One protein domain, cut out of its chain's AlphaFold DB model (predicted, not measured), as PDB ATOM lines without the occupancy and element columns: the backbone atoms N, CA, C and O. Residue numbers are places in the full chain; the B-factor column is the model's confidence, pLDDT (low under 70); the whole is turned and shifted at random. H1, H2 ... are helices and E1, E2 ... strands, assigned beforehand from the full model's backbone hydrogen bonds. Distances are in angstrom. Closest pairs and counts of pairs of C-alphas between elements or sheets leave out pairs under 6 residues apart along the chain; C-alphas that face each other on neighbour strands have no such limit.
ATOM      1  N   ARG A  12      99.568 124.581 109.139       89.81
ATOM      2  CA  ARG A  12      99.286 124.263 110.536       89.81
ATOM      3  C   ARG A  12      99.813 122.887 110.895       89.81
ATOM      4  O   ARG A  12      99.846 121.979 110.062       89.81
ATOM      5  N   SER A  13     100.154 122.752 112.171       90.31
ATOM      6  CA  SER A  13     100.580 121.500 112.766       90.31
ATOM      7  C   SER A  13      99.804 121.216 114.038       90.31
ATOM      8  O   SER A  13      99.630 122.098 114.878       90.31
ATOM      9  N   ILE A  14      99.340 119.977 114.168       89.12
ATOM     10  CA  ILE A  14      98.589 119.493 115.325       89.12
ATOM     11  C   ILE A  14      99.179 118.157 115.749       89.12
ATOM     12  O   ILE A  14      99.449 117.302 114.910       89.12
ATOM     13  N   ILE A  15      99.350 117.969 117.049       87.94
ATOM     14  CA  ILE A  15      99.719 116.688 117.641       87.94
ATOM     15  C   ILE A  15      98.451 115.992 118.090       87.94
ATOM     16  O   ILE A  15      97.642 116.585 118.800       87.94
ATOM     17  N   ILE A  16      98.306 114.726 117.723       86.69
ATOM     18  CA  ILE A  16      97.311 113.827 118.298       86.69
ATOM     19  C   ILE A  16      98.035 112.834 119.193       86.69
ATOM     20  O   ILE A  16      98.951 112.152 118.736       86.69
ATOM     21  N   LEU A  17      97.629 112.750 120.456       83.81
ATOM     22  CA  LEU A  17      98.176 111.786 121.408       83.81
ATOM     23  C   LEU A  17      97.425 110.453 121.325       83.81
ATOM     24  O   LEU A  17      96.197 110.438 121.286       83.81
ATOM     25  N   GLY A  18      98.164 109.343 121.355       77.06
ATOM     26  CA  GLY A  18      97.638 107.976 121.351       77.06
ATOM     27  C   GLY A  18      97.703 107.281 119.983       77.06
ATOM     28  O   GLY A  18      97.450 107.883 118.944       77.06
ATOM     29  N   LEU A  19      98.011 105.973 119.986       57.91
ATOM     30  CA  LEU A  19      97.985 105.106 118.790       57.91
ATOM     31  C   LEU A  19      96.580 104.794 118.289       57.91
ATOM     32  O   LEU A  19      96.402 104.442 117.123       57.91
ATOM     33  N   LEU A  20      95.592 104.892 119.173       60.94
ATOM     34  CA  LEU A  20      94.187 104.727 118.836       60.94
ATOM     35  C   LEU A  20      93.697 106.049 118.260       60.94
ATOM     36  O   LEU A  20      92.916 106.775 118.864       60.94
ATOM     37  N   TYR A  21      94.256 106.390 117.103       60.31
ATOM     38  CA  TYR A  21      93.804 107.507 116.303       60.31
ATOM     39  C   TYR A  21      92.341 107.258 115.980       60.31
ATOM     40  O   TYR A  21      92.020 106.358 115.202       60.31
ATOM     41  N   ASP A  22      91.460 108.055 116.569       68.31
ATOM     42  CA  ASP A  22      90.079 108.065 116.144       68.31
ATOM     43  C   ASP A  22      90.110 108.560 114.695       68.31
ATOM     44  O   ASP A  22      90.498 109.701 114.436       68.31
ATOM     45  N   GLY A  23      89.807 107.702 113.712       79.75
ATOM     46  CA  GLY A  23      89.797 108.101 112.293       79.75
ATOM     47  C   GLY A  23      88.947 109.359 112.070       79.75
ATOM     48  O   GLY A  23      89.232 110.178 111.203       79.75
ATOM     49  N   VAL A  24      87.989 109.568 112.973       82.25
ATOM     50  CA  VAL A  24      87.174 110.763 113.169       82.25
ATOM     51  C   VAL A  24      87.996 112.058 113.296       82.25
ATOM     52  O   VAL A  24      87.654 113.068 112.683       82.25
ATOM     53  N   CYS A  25      89.104 112.045 114.038       86.19
ATOM     54  CA  CYS A  25      89.986 113.202 114.171       86.19
ATOM     55  C   CYS A  25      90.685 113.565 112.872       86.19
ATOM     56  O   CYS A  25      90.768 114.739 112.514       86.19
ATOM     57  N   LEU A  26      91.183 112.554 112.161       86.44
ATOM     58  CA  LEU A  26      91.825 112.763 110.870       86.44
ATOM     59  C   LEU A  26      90.817 113.281 109.843       86.44
ATOM     60  O   LEU A  26      91.141 114.205 109.105       86.44
ATOM     61  N   GLU A  27      89.590 112.759 109.848       87.00
ATOM     62  CA  GLU A  27      88.495 113.252 109.008       87.00
ATOM     63  C   GLU A  27      88.160 114.721 109.305       87.00
ATOM     64  O   GLU A  27      88.053 115.525 108.378       87.00
ATOM     65  N   CYS A  28      88.064 115.102 110.585       89.06
ATOM     66  CA  CYS A  28      87.827 116.493 110.973       89.06
ATOM     67  C   CYS A  28      88.918 117.426 110.444       89.06
ATOM     68  O   CYS A  28      88.640 118.434 109.792       89.06
ATOM     69  N   LEU A  29      90.179 117.061 110.677       89.44
ATOM     70  CA  LEU A  29      91.319 117.846 110.216       89.44
ATOM     71  C   LEU A  29      91.410 117.891 108.690       89.44
ATOM     72  O   LEU A  29      91.803 118.919 108.137       89.44
ATOM     73  N   ALA A  30      90.998 116.824 108.003       88.25
ATOM     74  CA  ALA A  30      90.984 116.770 106.547       88.25
ATOM     75  C   ALA A  30      89.968 117.753 105.963       88.25
ATOM     76  O   ALA A  30      90.296 118.438 105.000       88.25
ATOM     77  N   MET A  31      88.792 117.907 106.582       88.38
ATOM     78  CA  MET A  31      87.801 118.916 106.174       88.38
ATOM     79  C   MET A  31      88.291 120.350 106.379       88.38
ATOM     80  O   MET A  31      87.907 121.255 105.643       88.38
ATOM     81  N   HIS A  32      89.176 120.562 107.352       86.75
ATOM     82  CA  HIS A  32      89.836 121.847 107.538       86.75
ATOM     83  C   HIS A  32      91.051 122.047 106.618       86.75
ATOM     84  O   HIS A  32      91.547 123.173 106.533       86.75
ATOM     85  N   SER A  33      91.545 121.007 105.937       87.56
ATOM     86  CA  SER A  33      92.701 121.084 105.039       87.56
ATOM     87  C   SER A  33      92.311 121.621 103.658       87.56
ATOM     88  O   SER A  33      91.308 121.221 103.076       87.56
ATOM     89  N   LYS A  34      93.141 122.498 103.086       84.94
ATOM     90  CA  LYS A  34      92.950 123.074 101.739       84.94
ATOM     91  C   LYS A  34      93.055 122.017 100.635       84.94
ATOM     92  O   LYS A  34      92.485 122.186  99.561       84.94
ATOM     93  N   SER A  35      93.823 120.956 100.873       76.81
ATOM     94  CA  SER A  35      94.151 119.937  99.871       76.81
ATOM     95  C   SER A  35      93.667 118.537 100.236       76.81
ATOM     96  O   SER A  35      93.997 117.603  99.512       76.81
ATOM     97  N   PHE A  36      92.969 118.365 101.368       75.88
ATOM     98  CA  PHE A  36      92.706 117.063 102.012       75.88
ATOM     99  C   PHE A  36      93.964 116.219 102.297       75.88
ATOM    100  O   PHE A  36      93.872 115.145 102.884       75.88
ATOM    101  N   ALA A  37      95.150 116.713 101.939       76.69
ATOM    102  CA  ALA A  37      96.414 116.087 102.246       76.69
ATOM    103  C   ALA A  37      96.820 116.493 103.662       76.69
ATOM    104  O   ALA A  37      96.872 117.681 104.003       76.69
ATOM    105  N   ILE A  38      97.104 115.483 104.474       80.94
ATOM    106  CA  ILE A  38      97.670 115.628 105.806       80.94
ATOM    107  C   ILE A  38      98.915 114.759 105.835       80.94
ATOM    108  O   ILE A  38      98.841 113.548 105.627       80.94
ATOM    109  N   ILE A  39     100.058 115.372 106.109       83.12
ATOM    110  CA  ILE A  39     101.271 114.619 106.397       83.12
ATOM    111  C   ILE A  39     101.146 114.123 107.821       83.12
ATOM    112  O   ILE A  39     100.936 114.922 108.733       83.12
ATOM    113  N   LYS A  40     101.292 112.818 108.010       85.50
ATOM    114  CA  LYS A  40     101.275 112.195 109.324       85.50
ATOM    115  C   LYS A  40     102.674 111.721 109.677       85.50
ATOM    116  O   LYS A  40     103.167 110.783 109.062       85.50
ATOM    117  N   LEU A  41     103.261 112.334 110.695       82.75
ATOM    118  CA  LEU A  41     104.525 111.936 111.299       82.75
ATOM    119  C   LEU A  41     104.242 111.228 112.614       82.75
ATOM    120  O   LEU A  41     103.644 111.812 113.511       82.75
ATOM    121  N   CYS A  42     104.640 109.969 112.738       80.56
ATOM    122  CA  CYS A  42     104.464 109.217 113.970       80.56
ATOM    123  C   CYS A  42     105.603 109.566 114.933       80.56
ATOM    124  O   CYS A  42     106.770 109.341 114.637       80.56
ATOM    125  N   LEU A  43     105.250 110.104 116.094       79.00
ATOM    126  CA  LEU A  43     106.150 110.360 117.207       79.00
ATOM    127  C   LEU A  43     106.084 109.157 118.152       79.00
ATOM    128  O   LEU A  43     105.008 108.784 118.624       79.00
ATOM    129  N   ILE A  44     107.224 108.538 118.436       66.81
ATOM    130  CA  ILE A  44     107.291 107.356 119.299       66.81
ATOM    131  C   ILE A  44     108.062 107.726 120.555       66.81
ATOM    132  O   ILE A  44     109.282 107.841 120.510       66.81
ATOM    133  N   PHE A  45     107.359 107.937 121.672       59.72
ATOM    134  CA  PHE A  45     107.980 108.193 122.973       59.72
ATOM    135  C   PHE A  45     106.968 108.049 124.112       59.72
ATOM    136  O   PHE A  45     106.005 108.802 124.100       59.72
ATOM    137  N   PRO A  46     107.251 107.312 125.202       62.84
ATOM    138  CA  PRO A  46     106.553 106.079 125.650       62.84
ATOM    139  C   PRO A  46     105.036 105.928 125.359       62.84
ATOM    140  O   PRO A  46     104.513 104.821 125.423       62.84
ATOM    141  N   TYR A  47     104.339 106.995 124.982       69.75
ATOM    142  CA  TYR A  47     103.019 107.045 124.367       69.75
ATOM    143  C   TYR A  47     103.168 107.481 122.909       69.75
ATOM    144  O   TYR A  47     103.732 108.534 122.618       69.75
ATOM    145  N   SER A  48     102.676 106.704 121.951       78.44
ATOM    146  CA  SER A  48     102.788 107.160 120.566       78.44
ATOM    147  C   SER A  48     101.857 108.341 120.316       78.44
ATOM    148  O   SER A  48     100.719 108.359 120.781       78.44
ATOM    149  N   ALA A  49     102.346 109.306 119.557       85.12
ATOM    150  CA  ALA A  49     101.588 110.445 119.077       85.12
ATOM    151  C   ALA A  49     101.771 110.569 117.563       85.12
ATOM    152  O   ALA A  49     102.666 109.958 116.981       85.12
ATOM    153  N   ALA A  50     100.939 111.370 116.909       86.31
ATOM    154  CA  ALA A  50     101.159 111.766 115.529       86.31
ATOM    155  C   ALA A  50     101.190 113.281 115.414       86.31
ATOM    156  O   ALA A  50     100.238 113.951 115.806       86.31
ATOM    157  N   LEU A  51     102.256 113.805 114.822       87.69
ATOM    158  CA  LEU A  51     102.307 115.162 114.315       87.69
ATOM    159  C   LEU A  51     101.685 115.187 112.920       87.69
ATOM    160  O   LEU A  51     102.151 114.536 111.989       87.69
ATOM    161  N   LEU A  52     100.614 115.948 112.790       89.19
ATOM    162  CA  LEU A  52      99.901 116.175 111.551       89.19
ATOM    163  C   LEU A  52     100.278 117.541 111.006       89.19
ATOM    164  O   LEU A  52     100.138 118.528 111.720       89.19
ATOM    165  N   VAL A  53     100.732 117.607 109.758       89.44
ATOM    166  CA  VAL A  53     101.075 118.860 109.071       89.44
ATOM    167  C   VAL A  53     100.179 119.005 107.851       89.44
ATOM    168  O   VAL A  53     100.108 118.101 107.017       89.44
ATOM    169  N   PHE A  54      99.467 120.124 107.746       88.88
ATOM    170  CA  PHE A  54      98.523 120.365 106.657       88.88
ATOM    171  C   PHE A  54      98.368 121.859 106.358       88.88
ATOM    172  O   PHE A  54      98.609 122.717 107.208       88.88
ATOM    173  N   LEU A  55      97.950 122.175 105.133       88.12
ATOM    174  CA  LEU A  55      97.638 123.543 104.718       88.12
ATOM    175  C   LEU A  55      96.186 123.853 105.033       88.12
ATOM    176  O   LEU A  55      95.313 123.028 104.779       88.12
ATOM    177  N   SER A  56      95.889 125.046 105.531       87.50
ATOM    178  CA  SER A  56      94.514 125.427 105.811       87.50
ATOM    179  C   SER A  56      94.309 126.936 105.874       87.50
ATOM    180  O   SER A  56      95.123 127.668 106.429       87.50
ATOM    181  N   ASN A  57      93.162 127.375 105.356       84.75
ATOM    182  CA  ASN A  57      92.763 128.783 105.318       84.75
ATOM    183  C   ASN A  57      92.099 129.256 106.622       84.75
ATOM    184  O   ASN A  57      91.927 130.453 106.827       84.75
ATOM    185  N   HIS A  58      91.717 128.327 107.499       85.50
ATOM    186  CA  HIS A  58      91.027 128.640 108.753       85.50
ATOM    187  C   HIS A  58      92.035 128.974 109.863       85.50
ATOM    188  O   HIS A  58      93.181 128.502 109.824       85.50
ATOM    189  N   LYS A  59      91.646 129.755 110.877       84.69
ATOM    190  CA  LYS A  59      92.534 130.018 112.025       84.69
ATOM    191  C   LYS A  59      92.731 128.737 112.845       84.69
ATOM    192  O   LYS A  59      91.954 127.790 112.732       84.69
ATOM    193  N   THR A  60      93.812 128.659 113.629       80.69
ATOM    194  CA  THR A  60      94.057 127.490 114.499       80.69
ATOM    195  C   THR A  60      92.935 127.329 115.524       80.69
ATOM    196  O   THR A  60      92.439 126.218 115.672       80.69
ATOM    197  N   SER A  61      92.488 128.432 116.135       82.62
ATOM    198  CA  SER A  61      91.397 128.443 117.118       82.62
ATOM    199  C   SER A  61      90.132 127.778 116.580       82.62
ATOM    200  O   SER A  61      89.617 126.860 117.199       82.62
ATOM    201  N   ASP A  62      89.706 128.132 115.364       82.56
ATOM    202  CA  ASP A  62      88.467 127.602 114.779       82.56
ATOM    203  C   ASP A  62      88.513 126.078 114.573       82.56
ATOM    204  O   ASP A  62      87.494 125.396 114.663       82.56
ATOM    205  N   LYS A  63      89.699 125.529 114.288       78.69
ATOM    206  CA  LYS A  63      89.913 124.084 114.077       78.69
ATOM    207  C   LYS A  63      89.986 123.340 115.387       78.69
ATOM    208  O   LYS A  63      89.457 122.238 115.489       78.69
ATOM    209  N   GLU A  64      90.698 123.916 116.348       80.50
ATOM    210  CA  GLU A  64      90.777 123.363 117.687       80.50
ATOM    211  C   GLU A  64      89.381 123.327 118.280       80.50
ATOM    212  O   GLU A  64      88.932 122.247 118.618       80.50
ATOM    213  N   ASP A  65      88.630 124.423 118.268       82.94
ATOM    214  CA  ASP A  65      87.271 124.447 118.808       82.94
ATOM    215  C   ASP A  65      86.357 123.436 118.102       82.94
ATOM    216  O   ASP A  65      85.687 122.634 118.752       82.94
ATOM    217  N   ASN A  66      86.377 123.383 116.767       84.31
ATOM    218  CA  ASN A  66      85.519 122.462 116.023       84.31
ATOM    219  C   ASN A  66      85.904 120.986 116.223       84.31
ATOM    220  O   ASN A  66      85.040 120.156 116.509       84.31
ATOM    221  N   CYS A  67      87.185 120.641 116.057       86.56
ATOM    222  CA  CYS A  67      87.634 119.254 116.135       86.56
ATOM    223  C   CYS A  67      87.781 118.782 117.577       86.56
ATOM    224  O   CYS A  67      87.365 117.670 117.889       86.56
ATOM    225  N   ARG A  68      88.344 119.603 118.469       83.81
ATOM    226  CA  ARG A  68      88.598 119.233 119.866       83.81
ATOM    227  C   ARG A  68      87.309 119.014 120.635       83.81
ATOM    228  O   ARG A  68      87.177 117.998 121.308       83.81
ATOM    229  N   MET A  69      86.346 119.932 120.511       78.81
ATOM    230  CA  MET A  69      85.104 119.825 121.279       78.81
ATOM    231  C   MET A  69      84.235 118.649 120.834       78.81
ATOM    232  O   MET A  69      83.529 118.074 121.657       78.81
ATOM    233  N   LYS A  70      84.265 118.296 119.542       78.31
ATOM    234  CA  LYS A  70      83.323 117.317 118.981       78.31
ATOM    235  C   LYS A  70      83.913 115.923 118.793       78.31
ATOM    236  O   LYS A  70      83.171 114.951 118.896       78.31
ATOM    237  N   LEU A  71      85.204 115.819 118.465       77.25
ATOM    238  CA  LEU A  71      85.775 114.587 117.904       77.25
ATOM    239  C   LEU A  71      87.162 114.215 118.449       77.25
ATOM    240  O   LEU A  71      87.535 113.051 118.382       77.25
ATOM    241  N   CYS A  72      87.928 115.172 118.981       82.81
ATOM    242  CA  CYS A  72      89.327 114.989 119.366       82.81
ATOM    243  C   CYS A  72      89.595 115.442 120.794       82.81
ATOM    244  O   CYS A  72      90.000 116.574 121.028       82.81
ATOM    245  N   SER A  73      89.470 114.543 121.762       76.19
ATOM    246  CA  SER A  73      89.724 114.889 123.169       76.19
ATOM    247  C   SER A  73      91.178 115.296 123.460       76.19
ATOM    248  O   SER A  73      91.423 116.038 124.410       76.19
ATOM    249  N   SER A  74      92.140 114.834 122.649       79.56
ATOM    250  CA  SER A  74      93.579 114.876 122.967       79.56
ATOM    251  C   SER A  74      94.446 115.472 121.851       79.56
ATOM    252  O   SER A  74      95.492 114.914 121.507       79.56
ATOM    253  N   ASN A  75      94.010 116.585 121.254       81.88
ATOM    254  CA  ASN A  75      94.842 117.340 120.319       81.88
ATOM    255  C   ASN A  75      95.568 118.510 121.007       81.88
ATOM    256  O   ASN A  75      95.086 119.086 121.981       81.88
ATOM    257  N   VAL A  76      96.759 118.836 120.509       85.62
ATOM    258  CA  VAL A  76      97.576 119.962 120.984       85.62
ATOM    259  C   VAL A  76      98.122 120.696 119.762       85.62
ATOM    260  O   VAL A  76      98.637 120.050 118.843       85.62
ATOM    261  N   SER A  77      98.014 122.026 119.718       86.75
ATOM    262  CA  SER A  77      98.695 122.821 118.690       86.75
ATOM    263  C   SER A  77     100.204 122.669 118.819       86.75
ATOM    264  O   SER A  77     100.756 122.727 119.916       86.75
ATOM    265  N   TRP A  78     100.885 122.518 117.684       86.94
ATOM    266  CA  TRP A  78     102.337 122.674 117.644       86.94
ATOM    267  C   TRP A  78     102.698 124.144 117.412       86.94
ATOM    268  O   TRP A  78     101.949 124.881 116.763       86.94
ATOM    269  N   ASP A  79     103.871 124.555 117.894       86.50
ATOM    270  CA  ASP A  79     104.438 125.868 117.602       86.50
ATOM    271  C   ASP A  79     104.475 126.169 116.090       86.50
ATOM    272  O   ASP A  79     104.920 125.379 115.253       86.50
ATOM    273  N   SER A  80     104.004 127.354 115.714       84.12
ATOM    274  CA  SER A  80     103.892 127.709 114.298       84.12
ATOM    275  C   SER A  80     105.248 127.862 113.595       84.12
ATOM    276  O   SER A  80     105.325 127.689 112.380       84.12
ATOM    277  N   THR A  81     106.320 128.159 114.333       85.50
ATOM    278  CA  THR A  81     107.675 128.301 113.784       85.50
ATOM    279  C   THR A  81     108.227 126.938 113.396       85.50
ATOM    280  O   THR A  81     108.673 126.746 112.266       85.50
ATOM    281  N   ASP A  82     108.119 125.966 114.296       84.88
ATOM    282  CA  ASP A  82     108.549 124.587 114.053       84.88
ATOM    283  C   ASP A  82     107.699 123.911 112.961       84.88
ATOM    284  O   ASP A  82     108.213 123.196 112.097       84.88
ATOM    285  N   CYS A  83     106.396 124.206 112.931       85.56
ATOM    286  CA  CYS A  83     105.477 123.771 111.878       85.56
ATOM    287  C   CYS A  83     105.972 124.150 110.472       85.56
ATOM    288  O   CYS A  83     105.937 123.324 109.555       85.56
ATOM    289  N   LYS A  84     106.474 125.380 110.294       84.56
ATOM    290  CA  LYS A  84     107.007 125.853 109.004       84.56
ATOM    291  C   LYS A  84     108.223 125.049 108.556       84.56
ATOM    292  O   LYS A  84     108.363 124.780 107.365       84.56
ATOM    293  N   ILE A  85     109.069 124.626 109.493       81.19
ATOM    294  CA  ILE A  85     110.247 123.814 109.177       81.19
ATOM    295  C   ILE A  85     109.807 122.429 108.692       81.19
ATOM    296  O   ILE A  85     110.308 121.938 107.684       81.19
ATOM    297  N   MET A  86     108.786 121.842 109.317       78.75
ATOM    298  CA  MET A  86     108.218 120.578 108.839       78.75
ATOM    299  C   MET A  86     107.529 120.715 107.475       78.75
ATOM    300  O   MET A  86     107.632 119.825 106.633       78.75
ATOM    301  N   ALA A  87     106.871 121.847 107.222       77.81
ATOM    302  CA  ALA A  87     106.254 122.144 105.932       77.81
ATOM    303  C   ALA A  87     107.276 122.284 104.797       77.81
ATOM    304  O   ALA A  87     106.988 121.912 103.660       77.81
ATOM    305  N   PHE A  88     108.474 122.791 105.097       72.44
ATOM    306  CA  PHE A  88     109.553 122.946 104.125       72.44
ATOM    307  C   PHE A  88     109.993 121.610 103.515       72.44
ATOM    308  O   PHE A  88     110.210 121.516 102.306       72.44
ATOM    309  N   PHE A  89     110.047 120.547 104.320       66.25
ATOM    310  CA  PHE A  89     110.334 119.205 103.805       66.25
ATOM    311  C   PHE A  89     109.264 118.710 102.823       66.25
ATOM    312  O   PHE A  89     109.558 117.884 101.963       66.25
ATOM    313  N   ASN A  90     108.042 119.244 102.903       64.19
ATOM    314  CA  ASN A  90     106.950 118.895 102.001       64.19
ATOM    315  C   ASN A  90     106.924 119.741 100.723       64.19
ATOM    316  O   ASN A  90     106.575 119.241  99.656       64.19
ATOM    317  N   SER A  91     107.274 121.028 100.806       63.34
ATOM    318  CA  SER A  91     107.162 121.947  99.667       63.34
ATOM    319  C   SER A  91     108.118 121.584  98.531       63.34
ATOM    320  O   SER A  91     107.720 121.652  97.365       63.34
ATOM    321  N   ARG A  92     109.319 121.084  98.857       59.59
ATOM    322  CA  ARG A  92     110.270 120.531  97.873       59.59
ATOM    323  C   ARG A  92     109.670 119.361  97.084       59.59
ATOM    324  O   ARG A  92     109.975 119.201  95.909       59.59
ATOM    325  N   GLY A  93     108.714 118.652  97.690       55.03
ATOM    326  CA  GLY A  93     107.890 117.606  97.086       55.03
ATOM    327  C   GLY A  93     107.078 118.023  95.862       55.03
ATOM    328  O   GLY A  93     106.741 117.211  95.007       55.03
ATOM    329  N   SER A  94     106.720 119.302  95.802       52.88
ATOM    330  CA  SER A  94     105.615 119.783  94.976       52.88
ATOM    331  C   SER A  94     106.027 120.740  93.860       52.88
ATOM    332  O   SER A  94     105.153 121.308  93.214       52.88
ATOM    333  N   GLN A  95     107.329 120.885  93.578       54.53
ATOM    334  CA  GLN A  95     107.843 121.721  92.478       54.53
ATOM    335  C   GLN A  95     107.472 121.227  91.061       54.53
ATOM    336  O   GLN A  95     107.930 121.785  90.067       54.53
ATOM    337  N   PHE A  96     106.600 120.225  90.928       47.62
ATOM    338  CA  PHE A  96     106.084 119.797  89.633       47.62
ATOM    339  C   PHE A  96     105.028 120.779  89.080       47.62
ATOM    340  O   PHE A  96     103.898 120.846  89.557       47.62
ATOM    341  N   HIS A  97     105.448 121.520  88.048       47.34
ATOM    342  CA  HIS A  97     104.683 122.233  87.012       47.34
ATOM    343  C   HIS A  97     103.507 123.143  87.434       47.34
ATOM    344  O   HIS A  97     102.331 122.813  87.307       47.34
ATOM    345  N   GLY A  98     103.842 124.378  87.809       49.94
ATOM    346  CA  GLY A  98     103.574 125.590  87.011       49.94
ATOM    347  C   GLY A  98     102.160 126.019  86.573       49.94
ATOM    348  O   GLY A  98     102.045 127.157  86.139       49.94
ATOM    349  N   SER A  99     101.088 125.223  86.661       50.78
ATOM    350  CA  SER A  99      99.792 125.629  86.061       50.78
ATOM    351  C   SER A  99      98.534 125.394  86.905       50.78
ATOM    352  O   SER A  99      97.438 125.745  86.481       50.78
ATOM    353  N   THR A 100      98.643 124.859  88.125       53.22
ATOM    354  CA  THR A 100      97.467 124.487  88.952       53.22
ATOM    355  C   THR A 100      97.250 125.346  90.201       53.22
ATOM    356  O   THR A 100      96.385 125.024  91.023       53.22
ATOM    357  N   TYR A 101      97.987 126.449  90.371       56.59
ATOM    358  CA  TYR A 101      97.873 127.292  91.569       56.59
ATOM    359  C   TYR A 101      96.463 127.895  91.737       56.59
ATOM    360  O   TYR A 101      95.938 127.925  92.852       56.59
ATOM    361  N   GLU A 102      95.782 128.250  90.640       57.69
ATOM    362  CA  GLU A 102      94.403 128.763  90.697       57.69
ATOM    363  C   GLU A 102      93.363 127.697  91.071       57.69
ATOM    364  O   GLU A 102      92.402 127.983  91.791       57.69
ATOM    365  N   ILE A 103      93.570 126.438  90.672       55.69
ATOM    366  CA  ILE A 103      92.605 125.354  90.926       55.69
ATOM    367  C   ILE A 103      92.538 125.013  92.426       55.69
ATOM    368  O   ILE A 103      91.498 124.589  92.929       55.69
ATOM    369  N   ARG A 104      93.601 125.284  93.195       55.25
ATOM    370  CA  ARG A 104      93.650 124.979  94.637       55.25
ATOM    371  C   ARG A 104      92.935 125.993  95.534       55.25
ATOM    372  O   ARG A 104      92.802 125.731  96.730       55.25
ATOM    373  N   LYS A 105      92.456 127.130  95.015       59.47
ATOM    374  CA  LYS A 105      91.728 128.123  95.833       59.47
ATOM    375  C   LYS A 105      90.256 127.744  96.071       59.47
ATOM    376  O   LYS A 105      89.660 128.240  97.018       59.47
ATOM    377  N   LYS A 106      89.689 126.833  95.267       58.38
ATOM    378  CA  LYS A 106      88.242 126.528  95.239       58.38
ATOM    379  C   LYS A 106      87.753 125.403  96.159       58.38
ATOM    380  O   LYS A 106      86.548 125.210  96.249       58.38
ATOM    381  N   ASN A 107      88.634 124.680  96.851       62.78
ATOM    382  CA  ASN A 107      88.231 123.469  97.589       62.78
ATOM    383  C   ASN A 107      88.065 123.664  99.103       62.78
ATOM    384  O   ASN A 107      87.832 122.693  99.816       62.78
ATOM    385  N   ALA A 108      88.195 124.892  99.612       70.19
ATOM    386  CA  ALA A 108      87.976 125.153 101.029       70.19
ATOM    387  C   ALA A 108      86.471 125.284 101.299       70.19
ATOM    388  O   ALA A 108      85.848 126.253 100.874       70.19
ATOM    389  N   MET A 109      85.914 124.298 102.000       83.00
ATOM    390  CA  MET A 109      84.552 124.345 102.529       83.00
ATOM    391  C   MET A 109      84.410 125.523 103.512       83.00
ATOM    392  O   MET A 109      85.351 125.815 104.265       83.00
ATOM    393  N   ASP A 110      83.258 126.204 103.494       88.88
ATOM    394  CA  ASP A 110      82.978 127.304 104.425       88.88
ATOM    395  C   ASP A 110      82.978 126.800 105.874       88.88
ATOM    396  O   ASP A 110      82.599 125.661 106.155       88.88
ATOM    397  N   LEU A 111      83.385 127.648 106.820       87.94
ATOM    398  CA  LEU A 111      83.492 127.247 108.221       87.94
ATOM    399  C   LEU A 111      82.136 126.815 108.805       87.94
ATOM    400  O   LEU A 111      82.098 125.898 109.629       87.94
ATOM    401  N   ASN A 112      81.026 127.429 108.382       91.31
ATOM    402  CA  ASN A 112      79.693 127.047 108.853       91.31
ATOM    403  C   ASN A 112      79.248 125.708 108.262       91.31
ATOM    404  O   ASN A 112      78.658 124.891 108.970       91.31
ATOM    405  N   GLU A 113      79.585 125.448 106.999       91.19
ATOM    406  CA  GLU A 113      79.327 124.159 106.358       91.19
ATOM    407  C   GLU A 113      80.143 123.042 107.029       91.19
ATOM    408  O   GLU A 113      79.577 122.011 107.396       91.19
ATOM    409  N   ILE A 114      81.431 123.282 107.316       88.31
ATOM    410  CA  ILE A 114      82.270 122.347 108.082       88.31
ATOM    411  C   ILE A 114      81.630 122.050 109.443       88.31
ATOM    412  O   ILE A 114      81.529 120.887 109.833       88.31
ATOM    413  N   ARG A 115      81.161 123.077 110.166       89.88
ATOM    414  CA  ARG A 115      80.496 122.898 111.469       89.88
ATOM    415  C   ARG A 115      79.254 122.014 111.363       89.88
ATOM    416  O   ARG A 115      79.135 121.084 112.157       89.88
ATOM    417  N   ALA A 116      78.394 122.264 110.378       91.31
ATOM    418  CA  ALA A 116      77.177 121.486 110.159       91.31
ATOM    419  C   ALA A 116      77.481 120.018 109.816       91.31
ATOM    420  O   ALA A 116      76.866 119.105 110.367       91.31
ATOM    421  N   VAL A 117      78.472 119.768 108.952       89.12
ATOM    422  CA  VAL A 117      78.910 118.403 108.613       89.12
ATOM    423  C   VAL A 117      79.484 117.693 109.840       89.12
ATOM    424  O   VAL A 117      79.149 116.535 110.102       89.12
ATOM    425  N   LEU A 118      80.308 118.390 110.626       86.69
ATOM    426  CA  LEU A 118      80.880 117.858 111.857       86.69
ATOM    427  C   LEU A 118      79.815 117.499 112.892       86.69
ATOM    428  O   LEU A 118      79.968 116.477 113.552       86.69
ATOM    429  N   ASP A 119      78.736 118.276 113.010       87.38
ATOM    430  CA  ASP A 119      77.611 117.938 113.892       87.38
ATOM    431  C   ASP A 119      76.956 116.617 113.498       87.38
ATOM    432  O   ASP A 119      76.747 115.745 114.343       87.38
ATOM    433  N   VAL A 120      76.708 116.412 112.203       89.19
ATOM    434  CA  VAL A 120      76.129 115.159 111.701       89.19
ATOM    435  C   VAL A 120      77.068 113.973 111.952       89.19
ATOM    436  O   VAL A 120      76.618 112.908 112.386       89.19
ATOM    437  N   ILE A 121      78.374 114.139 111.706       85.56
ATOM    438  CA  ILE A 121      79.378 113.093 111.956       85.56
ATOM    439  C   ILE A 121      79.452 112.772 113.450       85.56
ATOM    440  O   ILE A 121      79.399 111.593 113.814       85.56
ATOM    441  N   ALA A 122      79.528 113.797 114.300       83.06
ATOM    442  CA  ALA A 122      79.571 113.659 115.747       83.06
ATOM    443  C   ALA A 122      78.332 112.917 116.252       83.06
ATOM    444  O   ALA A 122      78.475 111.878 116.885       83.06
ATOM    445  N   ILE A 123      77.120 113.345 115.883       82.44
ATOM    446  CA  ILE A 123      75.875 112.660 116.264       82.44
ATOM    447  C   ILE A 123      75.906 111.189 115.828       82.44
ATOM    448  O   ILE A 123      75.589 110.295 116.614       82.44
ATOM    449  N   LYS A 124      76.324 110.895 114.591       85.31
ATOM    450  CA  LYS A 124      76.301 109.529 114.043       85.31
ATOM    451  C   LYS A 124      77.351 108.602 114.656       85.31
ATOM    452  O   LYS A 124      77.090 107.405 114.788       85.31
ATOM    453  N   ARG A 125      78.542 109.110 114.974       76.69
ATOM    454  CA  ARG A 125      79.652 108.301 115.502       76.69
ATOM    455  C   ARG A 125      79.666 108.264 117.027       76.69
ATOM    456  O   ARG A 125      79.810 107.183 117.590       76.69
ATOM    457  N   MET A 126      79.396 109.387 117.685       67.62
ATOM    458  CA  MET A 126      79.336 109.468 119.146       67.62
ATOM    459  C   MET A 126      78.086 108.792 119.719       67.62
ATOM    460  O   MET A 126      78.140 108.295 120.831       67.62
ATOM    461  N   SER A 127      76.985 108.666 118.964       72.00
ATOM    462  CA  SER A 127      75.854 107.818 119.395       72.00
ATOM    463  C   SER A 127      76.189 106.321 119.432       72.00
ATOM    464  O   SER A 127      75.508 105.558 120.116       72.00
ATOM    465  N   ARG A 128      77.220 105.888 118.692       69.44
ATOM    466  CA  ARG A 128      77.670 104.487 118.617       69.44
ATOM    467  C   ARG A 128      78.821 104.184 119.562       69.44
ATOM    468  O   ARG A 128      78.956 103.041 119.995       69.44
TER     469      ARG A 128
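This is residues 12 to 128 of the 306 residues of an uncharacterized protein of Albugo candida (UniProt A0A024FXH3). A four-stranded antiparallel sheet is the middle of three layers: H1 and H2 cover one face, and H3 crosses the other. H4 packs on the far side of H1 and H2, away from the sheet, making a bundle of three helices with them, and residues 91 to 103 stick out as a loose arm. The printed part has 117 residues, with E1, H1, E2, E3, H2, E4, H3 and H4 along the chain; the sheet's order is E2, E3, E1, E4, and the class is mixed, helices and strands. The whole is compact, with a radius of gyration of the C-alphas of 14.8 A and spans of 46 by 37 by 21 A.

The sheet holds E2, residues 39 to 45, E3, 47 to 55, E1, 12 to 17, and E4, 75 to 77. E2 and E3 form a hairpin, with N 41 and O 51 at 2.8 A. Between E3 and E1, N 14 and O 52 are 3.0 A apart, and between E1 and E4, N 15 and O 76 are 2.8 A apart, also within hydrogen-bond range. H1, residues 23 to 32, and H2, residues 60 to 70, are on the same face, each at a height over the sheet of 9.6 A. E1, H1, E2 and E3, H2, E4 are split strand-helix-strand units, each with another strand between its two strands and a right-handed crossover. H1 and H2 touch, closest at C-alphas 28 and 67, 5.9 A, at a shallow tilt of 33 degrees, only just short of steep, opposite ways. H3, residues 80 to 94, is on the opposite face at a height of 8.5 A and runs across the strands, at 65 degrees to E3 on the local plane. H4, residues 111 to 126, touches H2 with residues 115 to 122 alone, closest at C-alphas 122 and 70, 6.2 A. Every O i to N i+4 pair is within hydrogen-bond range in H1 and H4, against 6 of 7 in H2 and 5 of 11 in H3, where 10 of 12 O i to N i+3 pairs are.

E1 begins at C-alpha 12 (99.286, 124.263, 110.536). E3 is 26.2 A from first to last C-alpha, E2 19.0 A, H3 21.0 A and H4 21.3 A. H4 ends at C-alpha 126 (79.336, 109.468, 119.146).

The C-alphas farthest apart, of Gly 98 and Ser 127, are 46.2 A apart. The printed part has no cut, and the link from H3 to H4, 16 residues, is long. Mean pLDDT of the printed part is 77.9; residues 19 to 22, 44 to 47, 89 to 107, 126 and 128 are under 70.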